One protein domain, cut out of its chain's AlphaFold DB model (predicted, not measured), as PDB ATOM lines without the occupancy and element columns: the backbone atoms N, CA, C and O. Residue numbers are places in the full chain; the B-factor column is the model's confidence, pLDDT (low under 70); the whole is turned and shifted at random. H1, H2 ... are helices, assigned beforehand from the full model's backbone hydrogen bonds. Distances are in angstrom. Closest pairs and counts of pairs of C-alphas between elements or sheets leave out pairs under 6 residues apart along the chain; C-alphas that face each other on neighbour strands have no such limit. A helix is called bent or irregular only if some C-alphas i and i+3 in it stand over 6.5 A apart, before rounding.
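What this domain is: This is residues 227 to 331 of the 331 residues of a protein of Desulfobacteraceae bacterium (UniProt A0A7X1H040). Three long stretches of helix, H3, H4b and H5, run side by side in an up-and-down bundle, each against the one before it. The short helices H1 and H2, joined by a long loop, lie over the side of H3 and H4 away from H5. The printed part has 105 residues with five named helices, H1 to H5 in order, and no named strand; the class is all helix. It is compact, with a radius of gyration of the C-alphas of 13.8 A and spans of 41 by 28 by 19 A.

How they stand to each other: H1, residues 227 to 235, touches H4a, residues 281 to 289, at Phe 231 and Met 283, their closest C-alphas, 6.9 A apart. H2, residues 247 to 252, and H3, residues 258 to 276, form a hairpin and only just touch, with 3 pairs of C-alphas within 8 A; the closest are those of Phe 249 and Leu 265, 7.8 A. H4, residues 281 to 306, was assigned as one helix by its hydrogen bonds but is bent: C-alphas 289 and 292 are 6.6 A apart. H5, residues 310 to 329, touches H3 at a shallow tilt of 13 degrees, the same way; the closest C-alphas, Glu 266 and Ile 318, are 5.7 A apart. H5 and H4b, residues 292 to 306, form a hairpin, opposite ways at 10 degrees, and only just touch, with 3 pairs within 8 A; the closest C-alphas are those of Leu 306 and Glu 312, 5.2 A. H3 and H4b are near each other. H1, H2, H3, H4a and H4b have every O i to N i+4 pair within hydrogen-bond range; H5 has 11 of 16.

Where its parts are: H1 begins at C-alpha 227, (-115.506, 418.882, -2.968). H3 is 27.3 A long, H4b 20.9 A and H5 31.9 A, ending at C-alpha 329, (-112.976, 401.015, -6.232). H5 is irregular, but only just: C-alphas 314 and 317 are 7.0 A apart.

The domain as a whole: The C-alphas farthest apart, Gln 237 and Gly 308, are 42.5 A apart. The printed part has no cut; the link from H1 to H2 is long. Residues 235 to 256 and 331 have pLDDT under 70.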
ATOM      1  N   LEU A 227    -115.770 420.327  -3.008       74.94
ATOM      2  CA  LEU A 227    -115.506 418.882  -2.968       74.94
ATOM      3  C   LEU A 227    -114.084 418.550  -3.421       74.94
ATOM      4  O   LEU A 227    -113.415 417.705  -2.827       74.94
ATOM      5  N   TYR A 228    -113.608 419.250  -4.450       71.69
ATOM      6  CA  TYR A 228    -112.241 419.124  -4.923       71.69
ATOM      7  C   TYR A 228    -111.223 419.521  -3.855       71.69
ATOM      8  O   TYR A 228    -110.312 418.749  -3.555       71.69
ATOM      9  N   GLU A 229    -111.380 420.708  -3.263       76.25
ATOM     10  CA  GLU A 229    -110.463 421.186  -2.231       76.25
ATOM     11  C   GLU A 229    -110.450 420.243  -1.013       76.25
ATOM     12  O   GLU A 229    -109.377 419.946  -0.485       76.25
ATOM     13  N   GLN A 230    -111.610 419.705  -0.605       77.94
ATOM     14  CA  GLN A 230    -111.717 418.683   0.448       77.94
ATOM     15  C   GLN A 230    -110.922 417.426   0.111       77.94
ATOM     16  O   GLN A 230    -110.122 416.956   0.924       77.94
ATOM     17  N   PHE A 231    -111.120 416.897  -1.092       73.50
ATOM     18  CA  PHE A 231    -110.448 415.689  -1.541       73.50
ATOM     19  C   PHE A 231    -108.923 415.877  -1.616       73.50
ATOM     20  O   PHE A 231    -108.163 415.058  -1.094       73.50
ATOM     21  N   ALA A 232    -108.469 416.997  -2.188       70.94
ATOM     22  CA  ALA A 232    -107.055 417.355  -2.265       70.94
ATOM     23  C   ALA A 232    -106.431 417.529  -0.871       70.94
ATOM     24  O   ALA A 232    -105.339 417.022  -0.602       70.94
ATOM     25  N   TYR A 233    -107.143 418.199   0.042       75.19
ATOM     26  CA  TYR A 233    -106.704 418.384   1.422       75.19
ATOM     27  C   TYR A 233    -106.510 417.045   2.145       75.19
ATOM     28  O   TYR A 233    -105.493 416.853   2.815       75.19
ATOM     29  N   GLN A 234    -107.440 416.099   1.977       70.75
ATOM     30  CA  GLN A 234    -107.347 414.774   2.594       70.75
ATOM     31  C   GLN A 234    -106.136 413.978   2.083       70.75
ATOM     32  O   GLN A 234    -105.517 413.252   2.861       70.75
ATOM     33  N   LEU A 235    -105.787 414.100   0.797       67.50
ATOM     34  CA  LEU A 235    -104.666 413.371   0.185       67.50
ATOM     35  C   LEU A 235    -103.281 413.891   0.613       67.50
ATOM     36  O   LEU A 235    -102.302 413.143   0.567       67.50
ATOM     37  N   GLY A 236    -103.204 415.136   1.091       61.88
ATOM     38  CA  GLY A 236    -101.978 415.780   1.561       61.88
ATOM     39  C   GLY A 236    -101.138 416.418   0.445       61.88
ATOM     40  O   GLY A 236    -101.188 416.016  -0.712       61.88
ATOM     41  N   GLN A 237    -100.310 417.408   0.809       55.00
ATOM     42  CA  GLN A 237     -99.509 418.271  -0.091       55.00
ATOM     43  C   GLN A 237     -98.404 417.557  -0.913       55.00
ATOM     44  O   GLN A 237     -97.574 418.219  -1.520       55.00
ATOM     45  N   ASN A 238     -98.342 416.222  -0.916       47.62
ATOM     46  CA  ASN A 238     -97.267 415.438  -1.548       47.62
ATOM     47  C   ASN A 238     -97.693 414.751  -2.859       47.62
ATOM     48  O   ASN A 238     -97.042 413.797  -3.294       47.62
ATOM     49  N   LEU A 239     -98.781 415.203  -3.489       51.69
ATOM     50  CA  LEU A 239     -99.222 414.677  -4.778       51.69
ATOM     51  C   LEU A 239     -99.006 415.685  -5.900       51.69
ATOM     52  O   LEU A 239     -99.626 416.740  -5.929       51.69
ATOM     53  N   THR A 240     -98.240 415.265  -6.904       48.56
ATOM     54  CA  THR A 240     -98.102 415.935  -8.207       48.56
ATOM     55  C   THR A 240     -99.394 415.925  -9.038       48.56
ATOM     56  O   THR A 240     -99.434 416.509 -10.112       48.56
ATOM     57  N   ILE A 241    -100.443 415.231  -8.584       46.59
ATOM     58  CA  ILE A 241    -101.636 414.889  -9.383       46.59
ATOM     59  C   ILE A 241    -102.799 415.857  -9.166       46.59
ATOM     60  O   ILE A 241    -103.698 415.936  -9.993       46.59
ATOM     61  N   PHE A 242    -102.752 416.647  -8.094       52.22
ATOM     62  CA  PHE A 242    -103.803 417.603  -7.736       52.22
ATOM     63  C   PHE A 242    -103.296 419.046  -7.609       52.22
ATOM     64  O   PHE A 242    -104.093 419.941  -7.339       52.22
ATOM     65  N   GLU A 243    -102.005 419.314  -7.841       41.97
ATOM     66  CA  GLU A 243    -101.474 420.689  -7.806       41.97
ATOM     67  C   GLU A 243    -102.104 421.604  -8.884       41.97
ATOM     68  O   GLU A 243    -102.031 422.820  -8.744       41.97
ATOM     69  N   ALA A 244    -102.815 421.039  -9.878       44.44
ATOM     70  CA  ALA A 244    -103.637 421.762 -10.867       44.44
ATOM     71  C   ALA A 244    -104.916 420.992 -11.333       44.44
ATOM     72  O   ALA A 244    -105.517 421.298 -12.353       44.44
ATOM     73  N   GLY A 245    -105.339 419.932 -10.634       50.84
ATOM     74  CA  GLY A 245    -105.767 418.695 -11.309       50.84
ATOM     75  C   GLY A 245    -107.241 418.373 -11.602       50.84
ATOM     76  O   GLY A 245    -107.442 417.429 -12.339       50.84
ATOM     77  N   ILE A 246    -108.286 419.046 -11.106       53.78
ATOM     78  CA  ILE A 246    -109.682 418.752 -11.563       53.78
ATOM     79  C   ILE A 246    -110.511 420.028 -11.748       53.78
ATOM     80  O   ILE A 246    -111.370 420.070 -12.620       53.78
ATOM     81  N   ASN A 247    -110.272 421.090 -10.973       44.91
ATOM     82  CA  ASN A 247    -111.020 422.343 -11.133       44.91
ATOM     83  C   ASN A 247    -110.622 423.086 -12.418       44.91
ATOM     84  O   ASN A 247    -111.499 423.517 -13.159       44.91
ATOM     85  N   GLU A 248    -109.321 423.176 -12.715       52.34
ATOM     86  CA  GLU A 248    -108.820 423.700 -13.990       52.34
ATOM     87  C   GLU A 248    -109.316 422.809 -15.128       52.34
ATOM     88  O   GLU A 248    -110.068 423.290 -15.952       52.34
ATOM     89  N   PHE A 249    -109.133 421.493 -15.046       58.44
ATOM     90  CA  PHE A 249    -109.694 420.510 -15.983       58.44
ATOM     91  C   PHE A 249    -111.199 420.638 -16.275       58.44
ATOM     92  O   PHE A 249    -111.597 420.772 -17.428       58.44
ATOM     93  N   LEU A 250    -112.069 420.621 -15.260       60.62
ATOM     94  CA  LEU A 250    -113.521 420.721 -15.452       60.62
ATOM     95  C   LEU A 250    -113.935 422.085 -16.029       60.62
ATOM     96  O   LEU A 250    -114.956 422.168 -16.716       60.62
ATOM     97  N   SER A 251    -113.150 423.133 -15.758       56.72
ATOM     98  CA  SER A 251    -113.333 424.481 -16.312       56.72
ATOM     99  C   SER A 251    -112.777 424.597 -17.739       56.72
ATOM    100  O   SER A 251    -113.389 425.213 -18.608       56.72
ATOM    101  N   GLU A 252    -111.639 423.968 -18.004       55.12
ATOM    102  CA  GLU A 252    -110.877 423.966 -19.250       55.12
ATOM    103  C   GLU A 252    -111.491 423.069 -20.326       55.12
ATOM    104  O   GLU A 252    -111.420 423.395 -21.513       55.12
ATOM    105  N   LEU A 253    -112.214 422.012 -19.937       59.66
ATOM    106  CA  LEU A 253    -113.081 421.249 -20.842       59.66
ATOM    107  C   LEU A 253    -114.108 422.145 -21.565       59.66
ATOM    108  O   LEU A 253    -114.709 421.733 -22.555       59.66
ATOM    109  N   GLN A 254    -114.336 423.382 -21.120       56.72
ATOM    110  CA  GLN A 254    -115.161 424.351 -21.847       56.72
ATOM    111  C   GLN A 254    -114.360 425.249 -22.808       56.72
ATOM    112  O   GLN A 254    -114.955 425.810 -23.727       56.72
ATOM    113  N   GLY A 255    -113.043 425.385 -22.618       57.38
ATOM    114  CA  GLY A 255    -112.176 426.328 -23.335       57.38
ATOM    115  C   GLY A 255    -111.317 425.736 -24.460       57.38
ATOM    116  O   GLY A 255    -110.895 426.489 -25.336       57.38
ATOM    117  N   PHE A 256    -111.072 424.422 -24.465       59.59
ATOM    118  CA  PHE A 256    -110.215 423.759 -25.461       59.59
ATOM    119  C   PHE A 256    -110.943 423.276 -26.719       59.59
ATOM    120  O   PHE A 256    -112.172 423.138 -26.732       59.59
ATOM    121  N   SER A 257    -110.177 422.974 -27.773       73.38
ATOM    122  CA  SER A 257    -110.686 422.207 -28.916       73.38
ATOM    123  C   SER A 257    -111.002 420.770 -28.496       73.38
ATOM    124  O   SER A 257    -110.465 420.277 -27.509       73.38
ATOM    125  N   THR A 258    -111.894 420.082 -29.209       77.31
ATOM    126  CA  THR A 258    -112.364 418.773 -28.745       77.31
ATOM    127  C   THR A 258    -111.253 417.722 -28.617       77.31
ATOM    128  O   THR A 258    -111.272 416.950 -27.667       77.31
ATOM    129  N   ASP A 259    -110.260 417.725 -29.508       80.44
ATOM    130  CA  ASP A 259    -109.146 416.766 -29.448       80.44
ATOM    131  C   ASP A 259    -108.300 416.962 -28.181       80.44
ATOM    132  O   ASP A 259    -107.990 416.007 -27.471       80.44
ATOM    133  N   GLU A 260    -108.006 418.218 -27.836       80.31
ATOM    134  CA  GLU A 260    -107.282 418.578 -26.610       80.31
ATOM    135  C   GLU A 260    -108.083 418.205 -25.350       80.31
ATOM    136  O   GLU A 260    -107.505 417.790 -24.346       80.31
ATOM    137  N   GLN A 261    -109.420 418.302 -25.401       75.25
ATOM    138  CA  GLN A 261    -110.295 417.880 -24.298       75.25
ATOM    139  C   GLN A 261    -110.209 416.371 -24.044       75.25
ATOM    140  O   GLN A 261    -110.205 415.953 -22.886       75.25
ATOM    141  N   ILE A 262    -110.156 415.565 -25.110       82.75
ATOM    142  CA  ILE A 262    -110.058 414.102 -25.031       82.75
ATOM    143  C   ILE A 262    -108.692 413.694 -24.470       82.75
ATOM    144  O   ILE A 262    -108.637 412.927 -23.509       82.75
ATOM    145  N   GLU A 263    -107.604 414.250 -25.012       84.00
ATOM    146  CA  GLU A 263    -106.239 413.919 -24.582       84.00
ATOM    147  C   GLU A 263    -105.997 414.279 -23.108       84.00
ATOM    148  O   GLU A 263    -105.483 413.457 -22.339       84.00
ATOM    149  N   GLU A 264    -106.402 415.479 -22.677       78.31
ATOM    150  CA  GLU A 264    -106.208 415.880 -21.283       78.31
ATOM    151  C   GLU A 264    -107.052 415.006 -20.346       78.31
ATOM    152  O   GLU A 264    -106.540 414.519 -19.341       78.31
ATOM    153  N   LEU A 265    -108.308 414.711 -20.701       80.56
ATOM    154  CA  LEU A 265    -109.173 413.818 -19.925       80.56
ATOM    155  C   LEU A 265    -108.580 412.410 -19.773       80.56
ATOM    156  O   LEU A 265    -108.587 411.869 -18.665       80.56
ATOM    157  N   GLU A 266    -108.025 411.818 -20.832       84.75
ATOM    158  CA  GLU A 266    -107.350 410.519 -20.735       84.75
ATOM    159  C   GLU A 266    -106.182 410.539 -19.746       84.75
ATOM    160  O   GLU A 266    -106.079 409.662 -18.881       84.75
ATOM    161  N   LYS A 267    -105.329 411.561 -19.848       83.50
ATOM    162  CA  LYS A 267    -104.167 411.757 -18.975       83.50
ATOM    163  C   LYS A 267    -104.577 411.924 -17.511       83.50
ATOM    164  O   LYS A 267    -103.902 411.406 -16.618       83.50
ATOM    165  N   GLN A 268    -105.690 412.603 -17.247       76.44
ATOM    166  CA  GLN A 268    -106.203 412.764 -15.888       76.44
ATOM    167  C   GLN A 268    -106.743 411.459 -15.308       76.44
ATOM    168  O   GLN A 268    -106.464 411.140 -14.152       76.44
ATOM    169  N   LEU A 269    -107.465 410.667 -16.105       84.25
ATOM    170  CA  LEU A 269    -107.931 409.350 -15.669       84.25
ATOM    171  C   LEU A 269    -106.758 408.404 -15.368       84.25
ATOM    172  O   LEU A 269    -106.812 407.670 -14.381       84.25
ATOM    173  N   ASP A 270    -105.672 408.465 -16.145       83.75
ATOM    174  CA  ASP A 270    -104.440 407.717 -15.852       83.75
ATOM    175  C   ASP A 270    -103.799 408.129 -14.530       83.75
ATOM    176  O   ASP A 270    -103.379 407.275 -13.745       83.75
ATOM    177  N   ALA A 271    -103.753 409.431 -14.256       78.38
ATOM    178  CA  ALA A 271    -103.233 409.948 -13.001       78.38
ATOM    179  C   ALA A 271    -104.090 409.504 -11.803       78.38
ATOM    180  O   ALA A 271    -103.546 409.105 -10.774       78.38
ATOM    181  N   ILE A 272    -105.422 409.501 -11.945       79.56
ATOM    182  CA  ILE A 272    -106.330 408.978 -10.915       79.56
ATOM    183  C   ILE A 272    -106.023 407.502 -10.651       79.56
ATOM    184  O   ILE A 272    -105.793 407.146  -9.497       79.56
ATOM    185  N   MET A 273    -105.962 406.666 -11.697       82.56
ATOM    186  CA  MET A 273    -105.657 405.233 -11.570       82.56
ATOM    187  C   MET A 273    -104.317 404.977 -10.875       82.56
ATOM    188  O   MET A 273    -104.238 404.128  -9.987       82.56
ATOM    189  N   ALA A 274    -103.270 405.734 -11.221       83.38
ATOM    190  CA  ALA A 274    -101.951 405.599 -10.601       83.38
ATOM    191  C   ALA A 274    -101.972 405.844  -9.077       83.38
ATOM    192  O   ALA A 274    -101.148 405.294  -8.339       83.38
ATOM    193  N   ASP A 275    -102.940 406.625  -8.593       77.38
ATOM    194  CA  ASP A 275    -103.025 407.045  -7.197       77.38
ATOM    195  C   ASP A 275    -104.016 406.257  -6.362       77.38
ATOM    196  O   ASP A 275    -103.927 406.276  -5.131       77.38
ATOM    197  N   MET A 276    -104.882 405.474  -6.998       78.69
ATOM    198  CA  MET A 276    -105.871 404.639  -6.317       78.69
ATOM    199  C   MET A 276    -105.261 403.695  -5.281       78.69
ATOM    200  O   MET A 276    -105.850 403.474  -4.219       78.69
ATOM    201  N   GLY A 277    -104.058 403.174  -5.545       77.75
ATOM    202  CA  GLY A 277    -103.327 402.313  -4.610       77.75
ATOM    203  C   GLY A 277    -102.883 403.023  -3.323       77.75
ATOM    204  O   GLY A 277    -102.615 402.366  -2.317       77.75
ATOM    205  N   ARG A 278    -102.818 404.359  -3.341       76.50
ATOM    206  CA  ARG A 278    -102.417 405.214  -2.214       76.50
ATOM    207  C   ARG A 278    -103.614 405.843  -1.495       76.50
ATOM    208  O   ARG A 278    -103.459 406.324  -0.374       76.50
ATOM    209  N   MET A 279    -104.796 405.820  -2.110       79.44
ATOM    210  CA  MET A 279    -106.022 406.375  -1.539       79.44
ATOM    211  C   MET A 279    -106.503 405.568  -0.329       79.44
ATOM    212  O   MET A 279    -106.551 404.333  -0.336       79.44
ATOM    213  N   THR A 280    -106.924 406.279   0.716       82.56
ATOM    214  CA  THR A 280    -107.607 405.675   1.864       82.56
ATOM    215  C   THR A 280    -109.009 405.200   1.474       82.56
ATOM    216  O   THR A 280    -109.563 405.603   0.453       82.56
ATOM    217  N   ARG A 281    -109.630 404.360   2.312       83.94
ATOM    218  CA  ARG A 281    -111.007 403.893   2.078       83.94
ATOM    219  C   ARG A 281    -112.009 405.050   1.974       83.94
ATOM    220  O   ARG A 281    -112.925 404.975   1.168       83.94
ATOM    221  N   GLU A 282    -111.831 406.092   2.781       77.94
ATOM    222  CA  GLU A 282    -112.691 407.280   2.755       77.94
ATOM    223  C   GLU A 282    -112.550 408.033   1.428       77.94
ATOM    224  O   GLU A 282    -113.548 408.313   0.778       77.94
ATOM    225  N   MET A 283    -111.318 408.236   0.954       78.00
ATOM    226  CA  MET A 283    -111.065 408.875  -0.344       78.00
ATOM    227  C   MET A 283    -111.644 408.069  -1.504       78.00
ATOM    228  O   MET A 283    -112.279 408.635  -2.385       78.00
ATOM    229  N   LYS A 284    -111.462 406.744  -1.498       83.62
ATOM    230  CA  LYS A 284    -112.063 405.860  -2.505       83.62
ATOM    231  C   LYS A 284    -113.583 405.999  -2.528       83.62
ATOM    232  O   LYS A 284    -114.170 406.067  -3.602       83.62
ATOM    233  N   HIS A 285    -114.204 406.093  -1.354       84.44
ATOM    234  CA  HIS A 285    -115.641 406.296  -1.249       84.44
ATOM    235  C   HIS A 285    -116.075 407.640  -1.843       84.44
ATOM    236  O   HIS A 285    -116.962 407.652  -2.685       84.44
ATOM    237  N   THR A 286    -115.416 408.746  -1.484       78.06
ATOM    238  CA  THR A 286    -115.698 410.076  -2.054       78.06
ATOM    239  C   THR A 286    -115.478 410.108  -3.570       78.06
ATOM    240  O   THR A 286    -116.277 410.686  -4.310       78.06
ATOM    241  N   LEU A 287    -114.428 409.443  -4.062       82.25
ATOM    242  CA  LEU A 287    -114.182 409.290  -5.495       82.25
ATOM    243  C   LEU A 287    -115.347 408.554  -6.176       82.25
ATOM    244  O   LEU A 287    -115.834 409.015  -7.203       82.25
ATOM    245  N   GLU A 288    -115.828 407.456  -5.589       86.69
ATOM    246  CA  GLU A 288    -116.943 406.657  -6.112       86.69
ATOM    247  C   GLU A 288    -118.281 407.400  -6.122       86.69
ATOM    248  O   GLU A 288    -119.005 407.362  -7.120       86.69
ATOM    249  N   THR A 289    -118.632 408.046  -5.013       84.50
ATOM    250  CA  THR A 289    -119.989 408.556  -4.788       84.50
ATOM    251  C   THR A 289    -120.169 410.003  -5.202       84.50
ATOM    252  O   THR A 289    -121.287 410.390  -5.543       84.50
ATOM    253  N   GLU A 290    -119.097 410.796  -5.200       78.31
ATOM    254  CA  GLU A 290    -119.190 412.239  -5.415       78.31
ATOM    255  C   GLU A 290    -118.470 412.690  -6.682       78.31
ATOM    256  O   GLU A 290    -119.048 413.440  -7.462       78.31
ATOM    257  N   ILE A 291    -117.249 412.210  -6.937       79.50
ATOM    258  CA  ILE A 291    -116.428 412.697  -8.062       79.50
ATOM    259  C   ILE A 291    -116.742 411.946  -9.364       79.50
ATOM    260  O   ILE A 291    -117.004 412.570 -10.395       79.50
ATOM    261  N   LEU A 292    -116.759 410.611  -9.346       84.75
ATOM    262  CA  LEU A 292    -116.990 409.798 -10.545       84.75
ATOM    263  C   LEU A 292    -118.326 410.078 -11.249       84.75
ATOM    264  O   LEU A 292    -118.332 410.121 -12.483       84.75
ATOM    265  N   PRO A 293    -119.458 410.285 -10.545       85.00
ATOM    266  CA  PRO A 293    -120.709 410.648 -11.202       85.00
ATOM    267  C   PRO A 293    -120.599 411.941 -12.018       85.00
ATOM    268  O   PRO A 293    -121.195 412.042 -13.089       85.00
ATOM    269  N   LEU A 294    -119.797 412.902 -11.555       75.75
ATOM    270  CA  LEU A 294    -119.586 414.180 -12.234       75.75
ATOM    271  C   LEU A 294    -118.715 414.029 -13.472       75.75
ATOM    272  O   LEU A 294    -119.052 414.568 -14.524       75.75
ATOM    273  N   LEU A 295    -117.642 413.243 -13.364       80.44
ATOM    274  CA  LEU A 295    -116.805 412.902 -14.510       80.44
ATOM    275  C   LEU A 295    -117.633 412.214 -15.600       80.44
ATOM    276  O   LEU A 295    -117.590 412.634 -16.751       80.44
ATOM    277  N   ARG A 296    -118.480 411.239 -15.235       86.00
ATOM    278  CA  ARG A 296    -119.398 410.583 -16.185       86.00
ATOM    279  C   ARG A 296    -120.332 411.572 -16.872       86.00
ATOM    280  O   ARG A 296    -120.517 411.484 -18.081       86.00
ATOM    281  N   GLN A 297    -120.911 412.509 -16.121       83.19
ATOM    282  CA  GLN A 297    -121.775 413.535 -16.703       83.19
ATOM    283  C   GLN A 297    -121.020 414.378 -17.740       83.19
ATOM    284  O   GLN A 297    -121.553 414.643 -18.814       83.19
ATOM    285  N   LYS A 298    -119.783 414.782 -17.440       78.06
ATOM    286  CA  LYS A 298    -118.977 415.625 -18.335       78.06
ATOM    287  C   LYS A 298    -118.502 414.883 -19.580       78.06
ATOM    288  O   LYS A 298    -118.552 415.451 -20.666       78.06
ATOM    289  N   ILE A 299    -118.138 413.609 -19.444       85.69
ATOM    290  CA  ILE A 299    -117.838 412.720 -20.576       85.69
ATOM    291  C   ILE A 299    -119.065 412.581 -21.482       85.69
ATOM    292  O   ILE A 299    -118.945 412.640 -22.700       85.69
ATOM    293  N   GLU A 300    -120.261 412.459 -20.907       87.69
ATOM    294  CA  GLU A 300    -121.498 412.360 -21.684       87.69
ATOM    295  C   GLU A 300    -121.872 413.687 -22.369       87.69
ATOM    296  O   GLU A 300    -122.354 413.692 -23.501       87.69
ATOM    297  N   GLU A 301    -121.623 414.830 -21.724       84.31
ATOM    298  CA  GLU A 301    -121.733 416.148 -22.368       84.31
ATOM    299  C   GLU A 301    -120.765 416.267 -23.557       84.31
ATOM    300  O   GLU A 301    -121.153 416.776 -24.611       84.31
ATOM    301  N   LEU A 302    -119.535 415.762 -23.415       83.31
ATOM    302  CA  LEU A 302    -118.547 415.715 -24.492       83.31
ATOM    303  C   LEU A 302    -118.991 414.784 -25.629       83.31
ATOM    304  O   LEU A 302    -118.984 415.195 -26.786       83.31
ATOM    305  N   ARG A 303    -119.480 413.580 -25.307       86.00
ATOM    306  CA  ARG A 303    -120.030 412.623 -26.278       86.00
ATOM    307  C   ARG A 303    -121.149 413.237 -27.106       86.00
ATOM    308  O   ARG A 303    -121.104 413.180 -28.326       86.00
ATOM    309  N   LYS A 304    -122.105 413.914 -26.466       87.75
ATOM    310  CA  LYS A 304    -123.201 414.601 -27.173       87.75
ATOM    311  C   LYS A 304    -122.725 415.705 -28.112       87.75
ATOM    312  O   LYS A 304    -123.377 415.976 -29.112       87.75
ATOM    313  N   ARG A 305    -121.613 416.373 -27.793       82.50
ATOM    314  CA  ARG A 305    -121.008 417.374 -28.688       82.50
ATOM    315  C   ARG A 305    -120.314 416.734 -29.891       82.50
ATOM    316  O   ARG A 305    -120.197 417.394 -30.919       82.50
ATOM    317  N   LEU A 306    -119.859 415.493 -29.741       85.94
ATOM    318  CA  LEU A 306    -119.141 414.722 -30.755       85.94
ATOM    319  C   LEU A 306    -120.025 413.766 -31.551       85.94
ATOM    320  O   LEU A 306    -119.551 413.187 -32.525       85.94
ATOM    321  N   GLU A 307    -121.290 413.623 -31.170       87.62
ATOM    322  CA  GLU A 307    -122.234 412.722 -31.817       87.62
ATOM    323  C   GLU A 307    -122.305 412.991 -33.330       87.62
ATOM    324  O   GLU A 307    -122.624 414.095 -33.785       87.62
ATOM    325  N   GLY A 308    -121.972 411.972 -34.127       81.88
ATOM    326  CA  GLY A 308    -121.953 412.069 -35.592       81.88
ATOM    327  C   GLY A 308    -120.696 412.718 -36.194       81.88
ATOM    328  O   GLY A 308    -120.661 412.979 -37.400       81.88
ATOM    329  N   THR A 309    -119.662 412.955 -35.386       85.25
ATOM    330  CA  THR A 309    -118.304 413.300 -35.833       85.25
ATOM    331  C   THR A 309    -117.394 412.066 -35.807       85.25
ATOM    332  O   THR A 309    -117.680 411.090 -35.121       85.25
ATOM    333  N   ALA A 310    -116.263 412.103 -36.519       80.81
ATOM    334  CA  ALA A 310    -115.274 411.018 -36.457       80.81
ATOM    335  C   ALA A 310    -114.575 410.903 -35.084       80.81
ATOM    336  O   ALA A 310    -114.030 409.852 -34.778       80.81
ATOM    337  N   GLN A 311    -114.626 411.961 -34.266       80.88
ATOM    338  CA  GLN A 311    -113.994 412.044 -32.943       80.88
ATOM    339  C   GLN A 311    -114.808 411.345 -31.842       80.88
ATOM    340  O   GLN A 311    -114.357 411.235 -30.708       80.88
ATOM    341  N   GLU A 312    -116.020 410.865 -32.138       83.00
ATOM    342  CA  GLU A 312    -116.810 410.097 -31.168       83.00
ATOM    343  C   GLU A 312    -116.122 408.771 -30.799       83.00
ATOM    344  O   GLU A 312    -116.172 408.346 -29.644       83.00
ATOM    345  N   GLU A 313    -115.432 408.144 -31.760       82.75
ATOM    346  CA  GLU A 313    -114.675 406.904 -31.542       82.75
ATOM    347  C   GLU A 313    -113.478 407.109 -30.596       82.75
ATOM    348  O   GLU A 313    -113.110 406.187 -29.860       82.75
ATOM    349  N   ASP A 314    -112.935 408.330 -30.537       86.31
ATOM    350  CA  ASP A 314    -111.792 408.692 -29.691       86.31
ATOM    351  C   ASP A 314    -112.156 408.738 -28.195       86.31
ATOM    352  O   ASP A 314    -111.278 408.780 -27.342       86.31
ATOM    353  N   LEU A 315    -113.445 408.649 -27.837       87.56
ATOM    354  CA  LEU A 315    -113.883 408.500 -26.442       87.56
ATOM    355  C   LEU A 315    -113.757 407.064 -25.906       87.56
ATOM    356  O   LEU A 315    -113.896 406.835 -24.702       87.56
ATOM    357  N   GLY A 316    -113.479 406.082 -26.768       89.06
ATOM    358  CA  GLY A 316    -113.371 404.674 -26.380       89.06
ATOM    359  C   GLY A 316    -112.353 404.386 -25.261       89.06
ATOM    360  O   GLY A 316    -112.688 403.648 -24.327       89.06
ATOM    361  N   PRO A 317    -111.123 404.937 -25.291       90.44
ATOM    362  CA  PRO A 317    -110.153 404.712 -24.222       90.44
ATOM    363  C   PRO A 317    -110.563 405.375 -22.896       90.44
ATOM    364  O   PRO A 317    -110.288 404.821 -21.832       90.44
ATOM    365  N   ILE A 318    -111.274 406.506 -22.938       89.69
ATOM    366  CA  ILE A 318    -111.836 407.164 -21.747       89.69
ATOM    367  C   ILE A 318    -112.837 406.237 -21.050       89.69
ATOM    368  O   ILE A 318    -112.743 406.041 -19.835       89.69
ATOM    369  N   ASP A 319    -113.754 405.620 -21.801       90.06
ATOM    370  CA  ASP A 319    -114.731 404.673 -21.245       90.06
ATOM    371  C   ASP A 319    -114.031 403.487 -20.560       90.06
ATOM    372  O   ASP A 319    -114.375 403.114 -19.435       90.06
ATOM    373  N   GLN A 320    -112.990 402.939 -21.194       92.25
ATOM    374  CA  GLN A 320    -112.207 401.836 -20.628       92.25
ATOM    375  C   GLN A 320    -111.525 402.223 -19.310       92.25
ATOM    376  O   GLN A 320    -111.540 401.439 -18.357       92.25
ATOM    377  N   LYS A 321    -110.948 403.429 -19.224       91.19
ATOM    378  CA  LYS A 321    -110.313 403.930 -17.994       91.19
ATOM    379  C   LYS A 321    -111.345 404.165 -16.889       91.19
ATOM    380  O   LYS A 321    -111.111 403.787 -15.742       91.19
ATOM    381  N   MET A 322    -112.514 404.714 -17.222       90.31
ATOM    382  CA  MET A 322    -113.614 404.894 -16.265       90.31
ATOM    383  C   MET A 322    -114.100 403.563 -15.683       90.31
ATOM    384  O   MET A 322    -114.362 403.468 -14.479       90.31
ATOM    385  N   ASP A 323    -114.194 402.528 -16.516       91.44
ATOM    386  CA  ASP A 323    -114.551 401.183 -16.071       91.44
ATOM    387  C   ASP A 323    -113.460 400.554 -15.200       91.44
ATOM    388  O   ASP A 323    -113.783 399.940 -14.181       91.44
ATOM    389  N   ALA A 324    -112.182 400.745 -15.546       90.62
ATOM    390  CA  ALA A 324    -111.055 400.269 -14.746       90.62
ATOM    391  C   ALA A 324    -111.043 400.895 -13.341       90.62
ATOM    392  O   ALA A 324    -110.978 400.169 -12.347       90.62
ATOM    393  N   ILE A 325    -111.219 402.219 -13.243       88.25
ATOM    394  CA  ILE A 325    -111.337 402.925 -11.955       88.25
ATOM    395  C   ILE A 325    -112.514 402.361 -11.149       88.25
ATOM    396  O   ILE A 325    -112.382 402.028  -9.973       88.25
ATOM    397  N   ASN A 326    -113.680 402.201 -11.778       88.06
ATOM    398  CA  ASN A 326    -114.873 401.687 -11.106       88.06
ATOM    399  C   ASN A 326    -114.697 400.241 -10.602       88.06
ATOM    400  O   ASN A 326    -115.251 399.869  -9.569       88.06
ATOM    401  N   GLN A 327    -113.933 399.411 -11.314       88.50
ATOM    402  CA  GLN A 327    -113.599 398.059 -10.867       88.50
ATOM    403  C   GLN A 327    -112.655 398.077  -9.665       88.50
ATOM    404  O   GLN A 327    -112.911 397.363  -8.698       88.50
ATOM    405  N   GLU A 328    -111.611 398.906  -9.685       86.94
ATOM    406  CA  GLU A 328    -110.658 399.000  -8.575       86.94
ATOM    407  C   GLU A 328    -111.256 399.607  -7.294       86.94
ATOM    408  O   GLU A 328    -110.805 399.285  -6.192       86.94
ATOM    409  N   LEU A 329    -112.279 400.459  -7.402       84.50
ATOM    410  CA  LEU A 329    -112.976 401.015  -6.232       84.50
ATOM    411  C   LEU A 329    -113.849 399.992  -5.498       84.50
ATOM    412  O   LEU A 329    -114.103 400.151  -4.307       84.50
ATOM    413  N   ARG A 330    -114.278 398.928  -6.184       77.50
ATOM    414  CA  ARG A 330    -115.122 397.864  -5.611       77.50
ATOM    415  C   ARG A 330    -114.350 396.838  -4.774       77.50
ATOM    416  O   ARG A 330    -114.990 395.968  -4.177       77.50
ATOM    417  N   VAL A 331    -113.017 396.901  -4.770       59.59
ATOM    418  CA  VAL A 331    -112.100 395.957  -4.098       59.59
ATOM    419  C   VAL A 331    -111.703 396.462  -2.713       59.59
ATOM    420  O   VAL A 331    -111.826 395.671  -1.750       59.59
TER     421      VAL A 331